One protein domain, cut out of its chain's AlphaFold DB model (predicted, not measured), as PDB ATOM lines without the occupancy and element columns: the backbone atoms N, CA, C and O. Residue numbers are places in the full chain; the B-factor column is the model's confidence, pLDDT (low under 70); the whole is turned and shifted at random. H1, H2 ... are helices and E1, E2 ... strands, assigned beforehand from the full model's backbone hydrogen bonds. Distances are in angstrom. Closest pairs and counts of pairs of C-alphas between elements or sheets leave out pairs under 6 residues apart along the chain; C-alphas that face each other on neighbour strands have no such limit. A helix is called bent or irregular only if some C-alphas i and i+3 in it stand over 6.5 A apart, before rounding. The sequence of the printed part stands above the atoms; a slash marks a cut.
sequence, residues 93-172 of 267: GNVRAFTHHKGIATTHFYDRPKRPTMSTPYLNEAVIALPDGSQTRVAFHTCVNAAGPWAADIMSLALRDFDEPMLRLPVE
ATOM      1  N   GLY A  93      24.075  -8.814  23.503       96.69
ATOM      2  CA  GLY A  93      22.974  -9.500  24.172       96.69
ATOM      3  C   GLY A  93      22.757 -10.904  23.617       96.69
ATOM      4  O   GLY A  93      23.469 -11.345  22.717       96.69
ATOM      5  N   ASN A  94      21.763 -11.604  24.157       97.19
ATOM      6  CA  ASN A  94      21.411 -12.965  23.756       97.19
ATOM      7  C   ASN A  94      20.085 -12.964  22.996       97.19
ATOM      8  O   ASN A  94      19.078 -12.501  23.533       97.19
ATOM      9  N   VAL A  95      20.056 -13.520  21.783       97.38
ATOM     10  CA  VAL A  95      18.801 -13.747  21.051       97.38
ATOM     11  C   VAL A  95      17.970 -14.783  21.808       97.38
ATOM     12  O   VAL A  95      18.468 -15.855  22.147       97.38
ATOM     13  N   ARG A  96      16.711 -14.458  22.109       96.19
ATOM     14  CA  ARG A  96      15.798 -15.324  22.877       96.19
ATOM     15  C   ARG A  96      14.602 -15.812  22.073       96.19
ATOM     16  O   ARG A  96      14.067 -16.871  22.394       96.19
ATOM     17  N   ALA A  97      14.188 -15.051  21.066       95.19
ATOM     18  CA  ALA A  97      13.066 -15.382  20.200       95.19
ATOM     19  C   ALA A  97      13.151 -14.609  18.881       95.19
ATOM     20  O   ALA A  97      13.879 -13.616  18.775       95.19
ATOM     21  N   PHE A  98      12.353 -15.045  17.913       94.62
ATOM     22  CA  PHE A  98      12.076 -14.312  16.688       94.62
ATOM     23  C   PHE A  98      10.577 -14.071  16.566       94.62
ATOM     24  O   PHE A  98       9.774 -14.875  17.035       94.62
ATOM     25  N   THR A  99      10.204 -12.978  15.914       92.88
ATOM     26  CA  THR A  99       8.834 -12.774  15.442       92.88
ATOM     27  C   THR A  99       8.757 -12.990  13.943       92.88
ATOM     28  O   THR A  99       9.763 -12.910  13.231       92.88
ATOM     29  N   HIS A 100       7.552 -13.278  13.464       89.62
ATOM     30  CA  HIS A 100       7.289 -13.595  12.071       89.62
ATOM     31  C   HIS A 100       6.022 -12.907  11.561       89.62
ATOM     32  O   HIS A 100       5.099 -12.600  12.318       89.62
ATOM     33  N   HIS A 101       5.954 -12.690  10.249       85.50
ATOM     34  CA  HIS A 101       4.699 -12.347   9.586       85.50
ATOM     35  C   HIS A 101       3.775 -13.569   9.497       85.50
ATOM     36  O   HIS A 101       4.231 -14.708   9.484       85.50
ATOM     37  N   LYS A 102       2.464 -13.333   9.356       75.75
ATOM     38  CA  LYS A 102       1.434 -14.389   9.274       75.75
ATOM     39  C   LYS A 102       1.510 -15.275   8.012       75.75
ATOM     40  O   LYS A 102       0.671 -16.151   7.848       75.75
ATOM     41  N   GLY A 103       2.458 -15.031   7.105       77.81
ATOM     42  CA  GLY A 103       2.595 -15.749   5.838       77.81
ATOM     43  C   GLY A 103       3.734 -16.766   5.860       77.81
ATOM     44  O   GLY A 103       4.790 -16.517   6.442       77.81
ATOM     45  N   ILE A 104       3.525 -17.884   5.167       81.38
ATOM     46  CA  ILE A 104       4.566 -18.871   4.876       81.38
ATOM     47  C   ILE A 104       5.141 -18.550   3.498       81.38
ATOM     48  O   ILE A 104       4.397 -18.408   2.527       81.38
ATOM     49  N   ALA A 105       6.461 -18.418   3.422       80.31
ATOM     50  CA  ALA A 105       7.181 -18.267   2.170       80.31
ATOM     51  C   ALA A 105       7.771 -19.618   1.757       80.31
ATOM     52  O   ALA A 105       8.444 -20.280   2.548       80.31
ATOM     53  N   THR A 106       7.547 -19.994   0.501       84.75
ATOM     54  CA  THR A 106       8.133 -21.194  -0.097       84.75
ATOM     55  C   THR A 106       9.328 -20.795  -0.949       84.75
ATOM     56  O   THR A 106       9.187 -20.068  -1.932       84.75
ATOM     57  N   THR A 107      10.515 -21.262  -0.575       82.94
ATOM     58  CA  THR A 107      11.760 -20.991  -1.300       82.94
ATOM     59  C   THR A 107      12.138 -22.184  -2.169       82.94
ATOM     60  O   THR A 107      12.359 -23.285  -1.657       82.94
ATOM     61  N   HIS A 108      12.255 -21.944  -3.477       83.50
ATOM     62  CA  HIS A 108      12.716 -22.919  -4.466       83.50
ATOM     63  C   HIS A 108      14.188 -22.690  -4.825       83.50
ATOM     64  O   HIS A 108      14.620 -21.555  -5.015       83.50
ATOM     65  N   PHE A 109      14.950 -23.776  -4.963       85.38
ATOM     66  CA  PHE A 109      16.378 -23.741  -5.291       85.38
ATOM     67  C   PHE A 109      16.640 -24.377  -6.662       85.38
ATOM     68  O   PHE A 109      17.122 -25.504  -6.757       85.38
ATOM     69  N   TYR A 110      16.293 -23.663  -7.735       84.31
ATOM     70  CA  TYR A 110      16.382 -24.182  -9.108       84.31
ATOM     71  C   TYR A 110      17.817 -24.525  -9.545       84.31
ATOM     72  O   TYR A 110      18.015 -25.459 -10.316       84.31
ATOM     73  N   ASP A 111      18.819 -23.814  -9.023       90.50
ATOM     74  CA  ASP A 111      20.247 -24.053  -9.272       90.50
ATOM     75  C   ASP A 111      20.817 -25.224  -8.448       90.50
ATOM     76  O   ASP A 111      21.929 -25.688  -8.700       90.50
ATOM     77  N   ARG A 112      20.074 -25.711  -7.445       83.69
ATOM     78  CA  ARG A 112      20.515 -26.751  -6.503       83.69
ATOM     79  C   ARG A 112      19.413 -27.792  -6.308       83.69
ATOM     80  O   ARG A 112      18.840 -27.866  -5.222       83.69
ATOM     81  N   PRO A 113      19.168 -28.668  -7.297       80.50
ATOM     82  CA  PRO A 113      18.032 -29.597  -7.284       80.50
ATOM     83  C   PRO A 113      18.059 -30.619  -6.135       80.50
ATOM     84  O   PRO A 113      17.030 -31.190  -5.799       80.50
ATOM     85  N   LYS A 114      19.221 -30.852  -5.506       84.62
ATOM     86  CA  LYS A 114      19.349 -31.706  -4.308       84.62
ATOM     87  C   LYS A 114      18.922 -31.012  -3.010       84.62
ATOM     88  O   LYS A 114      18.799 -31.677  -1.986       84.62
ATOM     89  N   ARG A 115      18.762 -29.685  -3.012       81.06
ATOM     90  CA  ARG A 115      18.324 -28.936  -1.835       81.06
ATOM     91  C   ARG A 115      16.792 -28.981  -1.774       81.06
ATOM     92  O   ARG A 115      16.157 -28.568  -2.742       81.06
ATOM     93  N   PRO A 116      16.197 -29.447  -0.664       79.06
ATOM     94  CA  PRO A 116      14.748 -29.478  -0.540       79.06
ATOM     95  C   PRO A 116      14.173 -28.058  -0.568       79.06
ATOM     96  O   PRO A 116      14.781 -27.116  -0.051       79.06
ATOM     97  N   THR A 117      12.991 -27.921  -1.166       81.75
ATOM     98  CA  THR A 117      12.160 -26.719  -1.030       81.75
ATOM     99  C   THR A 117      11.896 -26.467   0.451       81.75
ATOM    100  O   THR A 117      11.615 -27.404   1.197       81.75
ATOM    101  N   MET A 118      11.979 -25.207   0.872       78.38
ATOM    102  CA  MET A 118      11.728 -24.825   2.260       78.38
ATOM    103  C   MET A 118      10.496 -23.936   2.351       78.38
ATOM    104  O   MET A 118      10.463 -22.872   1.736       78.38
ATOM    105  N   SER A 119       9.515 -24.372   3.138       83.06
ATOM    106  CA  SER A 119       8.341 -23.586   3.512       83.06
ATOM    107  C   SER A 119       8.539 -23.090   4.937       83.06
ATOM    108  O   SER A 119       8.473 -23.868   5.883       83.06
ATOM    109  N   THR A 120       8.842 -21.805   5.094       80.56
ATOM    110  CA  THR A 120       9.161 -21.210   6.398       80.56
ATOM    111  C   THR A 120       8.464 -19.868   6.566       80.56
ATOM    112  O   THR A 120       8.212 -19.179   5.573       80.56
ATOM    113  N   PRO A 121       8.178 -19.443   7.803       81.44
ATOM    114  CA  PRO A 121       7.738 -18.077   8.059       81.44
ATOM    115  C   PRO A 121       8.755 -17.047   7.580       81.44
ATOM    116  O   PRO A 121       9.966 -17.284   7.582       81.44
ATOM    117  N   TYR A 122       8.263 -15.852   7.276       87.69
ATOM    118  CA  TYR A 122       9.136 -14.699   7.127       87.69
ATOM    119  C   TYR A 122       9.401 -14.066   8.494       87.69
ATOM    120  O   TYR A 122       8.529 -13.394   9.053       87.69
ATOM    121  N   LEU A 123      10.598 -14.295   9.034       90.88
ATOM    122  CA  LEU A 123      11.049 -13.649  10.266       90.88
ATOM    123  C   LEU A 123      11.262 -12.153  10.024       90.88
ATOM    124  O   LEU A 123      11.776 -11.772   8.973       90.88
ATOM    125  N   ASN A 124      10.897 -11.319  10.993       93.62
ATOM    126  CA  ASN A 124      10.966  -9.864  10.839       93.62
ATOM    127  C   ASN A 124      11.599  -9.122  12.019       93.62
ATOM    128  O   ASN A 124      12.080  -8.007  11.829       93.62
ATOM    129  N   GLU A 125      11.634  -9.707  13.217       96.12
ATOM    130  CA  GLU A 125      12.353  -9.131  14.353       96.12
ATOM    131  C   GLU A 125      13.028 -10.213  15.196       96.12
ATOM    132  O   GLU A 125      12.544 -11.342  15.309       96.12
ATOM    133  N   ALA A 126      14.148  -9.848  15.816       96.88
ATOM    134  CA  ALA A 126      14.811 -10.638  16.845       96.88
ATOM    135  C   ALA A 126      14.579  -9.989  18.211       96.88
ATOM    136  O   ALA A 126      14.790  -8.785  18.377       96.88
ATOM    137  N   VAL A 127      14.186 -10.795  19.196       97.12
ATOM    138  CA  VAL A 127      14.073 -10.383  20.599       97.12
ATOM    139  C   VAL A 127      15.389 -10.698  21.301       97.12
ATOM    140  O   VAL A 127      15.810 -11.858  21.356       97.12
ATOM    141  N   ILE A 128      16.039  -9.669  21.838       98.00
ATOM    142  CA  ILE A 128      17.377  -9.747  22.425       98.00
ATOM    143  C   ILE A 128      17.293  -9.395  23.908       98.00
ATOM    144  O   ILE A 128      16.841  -8.311  24.267       98.00
ATOM    145  N   ALA A 129      17.766 -10.297  24.766       98.12
ATOM    146  CA  ALA A 129      17.987 -10.019  26.180       98.12
ATOM    147  C   ALA A 129      19.339  -9.320  26.370       98.12
ATOM    148  O   ALA A 129      20.376  -9.852  25.956       98.12
ATOM    149  N   LEU A 130      19.318  -8.143  26.990       97.88
ATOM    150  CA  LEU A 130      20.490  -7.315  27.255       97.88
ATOM    151  C   LEU A 130      21.176  -7.719  28.578       97.88
ATOM    152  O   LEU A 130      20.556  -8.375  29.418       97.88
ATOM    153  N   PRO A 131      22.462  -7.361  28.786       97.12
ATOM    154  CA  PRO A 131      23.211  -7.735  29.989       97.12
ATOM    155  C   PRO A 131      22.628  -7.188  31.298       97.12
ATOM    156  O   PRO A 131      22.844  -7.778  32.349       97.12
ATOM    157  N   ASP A 132      21.887  -6.082  31.235       96.38
ATOM    158  CA  ASP A 132      21.204  -5.464  32.377       96.38
ATOM    159  C   ASP A 132      19.863  -6.143  32.730       96.38
ATOM    160  O   ASP A 132      19.160  -5.702  33.636       96.38
ATOM    161  N   GLY A 133      19.501  -7.213  32.015       95.06
ATOM    162  CA  GLY A 133      18.250  -7.950  32.187       95.06
ATOM    163  C   GLY A 133      17.067  -7.380  31.401       95.06
ATOM    164  O   GLY A 133      16.025  -8.034  31.328       95.06
ATOM    165  N   SER A 134      17.211  -6.207  30.777       96.94
ATOM    166  CA  SER A 134      16.183  -5.644  29.901       96.94
ATOM    167  C   SER A 134      16.123  -6.377  28.553       96.94
ATOM    168  O   SER A 134      16.932  -7.261  28.248       96.94
ATOM    169  N   GLN A 135      15.128  -6.045  27.730       97.31
ATOM    170  CA  GLN A 135      14.978  -6.607  26.390       97.31
ATOM    171  C   GLN A 135      14.872  -5.507  25.342       97.31
ATOM    172  O   GLN A 135      14.295  -4.449  25.583       97.31
ATOM    173  N   THR A 136      15.384  -5.797  24.151       97.25
ATOM    174  CA  THR A 136      15.212  -4.961  22.965       97.25
ATOM    175  C   THR A 136      14.781  -5.802  21.769       97.25
ATOM    176  O   THR A 136      14.948  -7.026  21.755       97.25
ATOM    177  N   ARG A 137      14.207  -5.145  20.761       97.38
ATOM    178  CA  ARG A 137      13.788  -5.762  19.500       97.38
ATOM    179  C   ARG A 137      14.566  -5.137  18.358       97.38
ATOM    180  O   ARG A 137      14.692  -3.916  18.287       97.38
ATOM    181  N   VAL A 138      15.072  -5.975  17.461       97.06
ATOM    182  CA  VAL A 138      15.757  -5.531  16.245       97.06
ATOM    183  C   VAL A 138      14.975  -6.032  15.047       97.06
ATOM    184  O   VAL A 138      14.945  -7.235  14.794       97.06
ATOM    185  N   ALA A 139      14.351  -5.104  14.321       96.88
ATOM    186  CA  ALA A 139      13.683  -5.393  13.062       96.88
ATOM    187  C   ALA A 139      14.702  -5.606  11.935       96.88
ATOM    188  O   ALA A 139      15.733  -4.930  11.882       96.88
ATOM    189  N   PHE A 140      14.415  -6.530  11.022       95.31
ATOM    190  CA  PHE A 140      15.283  -6.839   9.892       95.31
ATOM    191  C   PHE A 140      14.493  -7.314   8.669       95.31
ATOM    192  O   PHE A 140      13.402  -7.864   8.782       95.31
ATOM    193  N   HIS A 141      15.092  -7.146   7.488       92.88
ATOM    194  CA  HIS A 141      14.617  -7.778   6.248       92.88
ATOM    195  C   HIS A 141      15.336  -9.109   5.966       92.88
ATOM    196  O   HIS A 141      14.847  -9.972   5.247       92.88
ATOM    197  N   THR A 142      16.559  -9.272   6.469       92.06
ATOM    198  CA  THR A 142      17.367 -10.476   6.286       92.06
ATOM    199  C   THR A 142      18.159 -10.716   7.552       92.06
ATOM    200  O   THR A 142      18.759  -9.797   8.107       92.06
ATOM    201  N   CYS A 143      18.157 -11.968   7.995       93.19
ATOM    202  CA  CYS A 143      18.917 -12.427   9.141       93.19
ATOM    203  C   CYS A 143      19.943 -13.458   8.672       93.19
ATOM    204  O   CYS A 143      19.597 -14.422   7.991       93.19
ATOM    205  N   VAL A 144      21.206 -13.259   9.049       95.44
ATOM    206  CA  VAL A 144      22.294 -14.207   8.784       95.44
ATOM    207  C   VAL A 144      22.657 -14.896  10.092       95.44
ATOM    208  O   VAL A 144      23.102 -14.249  11.039       95.44
ATOM    209  N   ASN A 145      22.479 -16.216  10.151       94.38
ATOM    210  CA  ASN A 145      22.879 -17.007  11.309       94.38
ATOM    211  C   ASN A 145      24.396 -17.257  11.280       94.38
ATOM    212  O   ASN A 145      24.870 -18.168  10.606       94.38
ATOM    213  N   ALA A 146      25.145 -16.435  12.016       96.00
ATOM    214  CA  ALA A 146      26.592 -16.554  12.206       96.00
ATOM    215  C   ALA A 146      26.957 -16.992  13.641       96.00
ATOM    216  O   ALA A 146      28.004 -16.617  14.162       96.00
ATOM    217  N   ALA A 147      26.092 -17.772  14.302       95.38
ATOM    218  CA  ALA A 147      26.228 -18.126  15.719       95.38
ATOM    219  C   ALA A 147      27.185 -19.305  16.001       95.38
ATOM    220  O   ALA A 147      27.107 -19.924  17.061       95.38
ATOM    221  N   GLY A 148      28.085 -19.632  15.068       93.56
ATOM    222  CA  GLY A 148      29.098 -20.680  15.234       93.56
ATOM    223  C   GLY A 148      28.504 -22.007  15.741       93.56
ATOM    224  O   GLY A 148      27.544 -22.499  15.146       93.56
ATOM    225  N   PRO A 149      29.017 -22.585  16.844       91.12
ATOM    226  CA  PRO A 149      28.521 -23.858  17.366       91.12
ATOM    227  C   PRO A 149      27.099 -23.769  17.966       91.12
ATOM    228  O   PRO A 149      26.456 -24.797  18.150       91.12
ATOM    229  N   TRP A 150      26.565 -22.563  18.206       92.19
ATOM    230  CA  TRP A 150      25.174 -22.322  18.627       92.19
ATOM    231  C   TRP A 150      24.205 -22.123  17.449       92.19
ATOM    232  O   TRP A 150      23.030 -21.820  17.657       92.19
ATOM    233  N   ALA A 151      24.653 -22.277  16.199       93.50
ATOM    234  CA  ALA A 151      23.809 -22.031  15.030       93.50
ATOM    235  C   ALA A 151      22.543 -22.907  15.003       93.50
ATOM    236  O   ALA A 151      21.481 -22.422  14.606       93.50
ATOM    237  N   ALA A 152      22.632 -24.160  15.464       90.25
ATOM    238  CA  ALA A 152      21.475 -25.045  15.586       90.25
ATOM    239  C   ALA A 152      20.464 -24.535  16.631       90.25
ATOM    240  O   ALA A 152      19.262 -24.553  16.372       90.25
ATOM    241  N   ASP A 153      20.937 -24.000  17.761       90.00
ATOM    242  CA  ASP A 153      20.083 -23.430  18.810       90.00
ATOM    243  C   ASP A 153      19.304 -22.215  18.280       90.00
ATOM    244  O   ASP A 153      18.098 -22.105  18.494       90.00
ATOM    245  N   ILE A 154      19.966 -21.332  17.518       93.00
ATOM    246  CA  ILE A 154      19.317 -20.175  16.879       93.00
ATOM    247  C   ILE A 154      18.240 -20.610  15.878       93.00
ATOM    248  O   ILE A 154      17.165 -20.014  15.856       93.00
ATOM    249  N   MET A 155      18.488 -21.659  15.087       89.88
ATOM    250  CA  MET A 155      17.473 -22.210  14.177       89.88
ATOM    251  C   MET A 155      16.256 -22.742  14.939       89.88
ATOM    252  O   MET A 155      15.124 -22.495  14.528       89.88
ATOM    253  N   SER A 156      16.475 -23.403  16.077       89.12
ATOM    254  CA  SER A 156      15.394 -23.859  16.956       89.12
ATOM    255  C   SER A 156      14.595 -22.707  17.564       89.12
ATOM    256  O   SER A 156      13.383 -22.818  17.710       89.12
ATOM    257  N   LEU A 157      15.234 -21.575  17.889       91.25
ATOM    258  CA  LEU A 157      14.519 -20.367  18.322       91.25
ATOM    259  C   LEU A 157      13.680 -19.756  17.196       91.25
ATOM    260  O   LEU A 157      12.569 -19.299  17.445       91.25
ATOM    261  N   ALA A 158      14.220 -19.727  15.978       89.44
ATOM    262  CA  ALA A 158      13.577 -19.134  14.811       89.44
ATOM    263  C   ALA A 158      12.331 -19.901  14.349       89.44
ATOM    264  O   ALA A 158      11.383 -19.293  13.861       89.44
ATOM    265  N   LEU A 159      12.341 -21.225  14.502       85.31
ATOM    266  CA  LEU A 159      11.291 -22.118  14.009       85.31
ATOM    267  C   LEU A 159      10.439 -22.729  15.129       85.31
ATOM    268  O   LEU A 159       9.660 -23.633  14.864       85.31
ATOM    269  N   ARG A 160      10.567 -22.240  16.370       84.62
ATOM    270  CA  ARG A 160       9.892 -22.808  17.549       84.62
ATOM    271  C   ARG A 160       8.378 -22.960  17.377       84.62
ATOM    272  O   ARG A 160       7.820 -23.934  17.863       84.62
ATOM    273  N   ASP A 161       7.741 -21.997  16.718       82.19
ATOM    274  CA  ASP A 161       6.282 -21.937  16.571       82.19
ATOM    275  C   ASP A 161       5.779 -22.660  15.300       82.19
ATOM    276  O   ASP A 161       4.671 -22.396  14.837       82.19
ATOM    277  N   PHE A 162       6.600 -23.534  14.700       78.62
ATOM    278  CA  PHE A 162       6.323 -24.194  13.420       78.62
ATOM    279  C   PHE A 162       6.423 -25.719  13.546       78.62
ATOM    280  O   PHE A 162       7.488 -26.249  13.848       78.62
ATOM    281  N   ASP A 163       5.318 -26.412  13.254       70.25
ATOM    282  CA  ASP A 163       5.165 -27.873  13.394       70.25
ATOM    283  C   ASP A 163       5.742 -28.699  12.223       70.25
ATOM    284  O   ASP A 163       5.665 -29.930  12.223       70.25
ATOM    285  N   GLU A 164       6.327 -28.059  11.207       68.00
ATOM    286  CA  GLU A 164       6.971 -28.773  10.097       68.00
ATOM    287  C   GLU A 164       8.265 -29.464  10.569       68.00
ATOM    288  O   GLU A 164       9.023 -28.885  11.357       68.00
ATOM    289  N   PRO A 165       8.574 -30.684  10.084       63.50
ATOM    290  CA  PRO A 165       9.757 -31.425  10.496       63.50
ATOM    291  C   PRO A 165      11.020 -30.602  10.232       63.50
ATOM    292  O   PRO A 165      11.423 -30.353   9.094       63.50
ATOM    293  N   MET A 166      11.646 -30.169  11.325       63.88
ATOM    294  CA  MET A 166      12.818 -29.310  11.286       63.88
ATOM    295  C   MET A 166      13.976 -30.019  10.585       63.88
ATOM    296  O   MET A 166      14.447 -31.070  11.029       63.88
ATOM    297  N   LEU A 167      14.524 -29.392   9.543       67.44
ATOM    298  CA  LEU A 167      15.847 -29.755   9.058       67.44
ATOM    299  C   LEU A 167      16.860 -29.362  10.142       67.44
ATOM    300  O   LEU A 167      17.253 -28.198  10.251       67.44
ATOM    301  N   ARG A 168      17.252 -30.323  10.984       72.38
ATOM    302  CA  ARG A 168      18.277 -30.101  12.007       72.38
ATOM    303  C   ARG A 168      19.562 -29.655  11.311       72.38
ATOM    304  O   ARG A 168      20.101 -30.380  10.477       72.38
ATOM    305  N   LEU A 169      20.049 -28.463  11.658       84.44
ATOM    306  CA  LEU A 169      21.342 -27.994  11.174       84.44
ATOM    307  C   LEU A 169      22.419 -28.976  11.676       84.44
ATOM    308  O   LEU A 169      22.483 -29.193  12.889       84.44
ATOM    309  N   PRO A 170      23.244 -29.579  10.798       86.44
ATOM    310  CA  PRO A 170      24.215 -30.609  11.178       86.44
ATOM    311  C   PRO A 170      25.473 -29.981  11.801       86.44
ATOM    312  O   PRO A 170      26.592 -30.182  11.337       86.44
ATOM    313  N   VAL A 171      25.270 -29.156  12.827       86.69
ATOM    314  CA  VAL A 171      26.305 -28.462  13.593       86.69
ATOM    315  C   VAL A 171      26.109 -28.826  15.055       86.69
ATOM    316  O   VAL A 171      25.024 -28.649  15.607       86.69
ATOM    317  N   GLU A 172      27.170 -29.326  15.678       83.50
ATOM    318  CA  GLU A 172      27.181 -29.719  17.082       83.50
ATOM    319  C   GLU A 172      28.310 -29.000  17.813       83.50
ATOM    320  O   GLU A 172      29.404 -28.805  17.276       83.50
TER     321      GLU A 172
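What this domain is: This is residues 93 to 172 of the 267 residues of the protein "DAO domain-containing protein" of Sparganum proliferum (UniProt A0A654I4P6). A long hairpin, E1 and E2, bends into a V, with E3 beside E2 in one arm and residues 110 to 115 sticking out at the other arm's tip. H1 meets this strongly twisted sheet with residues 154 to 158. The printed part has 80 residues with three named strands, then one named helix, class mixed; the antiparallel sheet, order E1 - E2 - E3, is a meander, each strand the neighbour of the one before. It is only just compact, close to loose: radius of gyration of the C-alphas 13.9 A, spans 46 by 31 by 23 A.

Where its parts are: E1, residues 94 to 107, starts at C-alpha 94 (21.411, -12.965, 23.756), spans 28.0 A and bends by 95 degrees at residue 103. E2, residues 118 to 129, spans 28.8 A and bends by 64 degrees at residue 124. E3 is residues 135 to 139, 13.4 A. H1, residues 148 to 158, 15.6 A, ends at C-alpha 158 (13.577, -19.134, 14.811); it is irregular, C-alphas 149 and 152 being 7.4 A apart.

How they stand to each other: E2 forms hairpins with E1 (N 99 and O 125, 2.9 A) and E3 (N 128 and O 136, 2.9 A), both pairs within hydrogen-bond range. H1 is on the sheet, over none of its strands, its height of 4.1 A only just above the sheet's level; its closest C-alphas to E1 are Ala 158 and Phe 98, 5.4 A. In H1, 5 of 7 O i to N i+4 pairs are within range.

The domain as a whole: The farthest C-alphas, Pro 113 and Asp 132, are 46.5 A apart. The printed part has no cut and no long link. Residues 164 to 167 have pLDDT under 70.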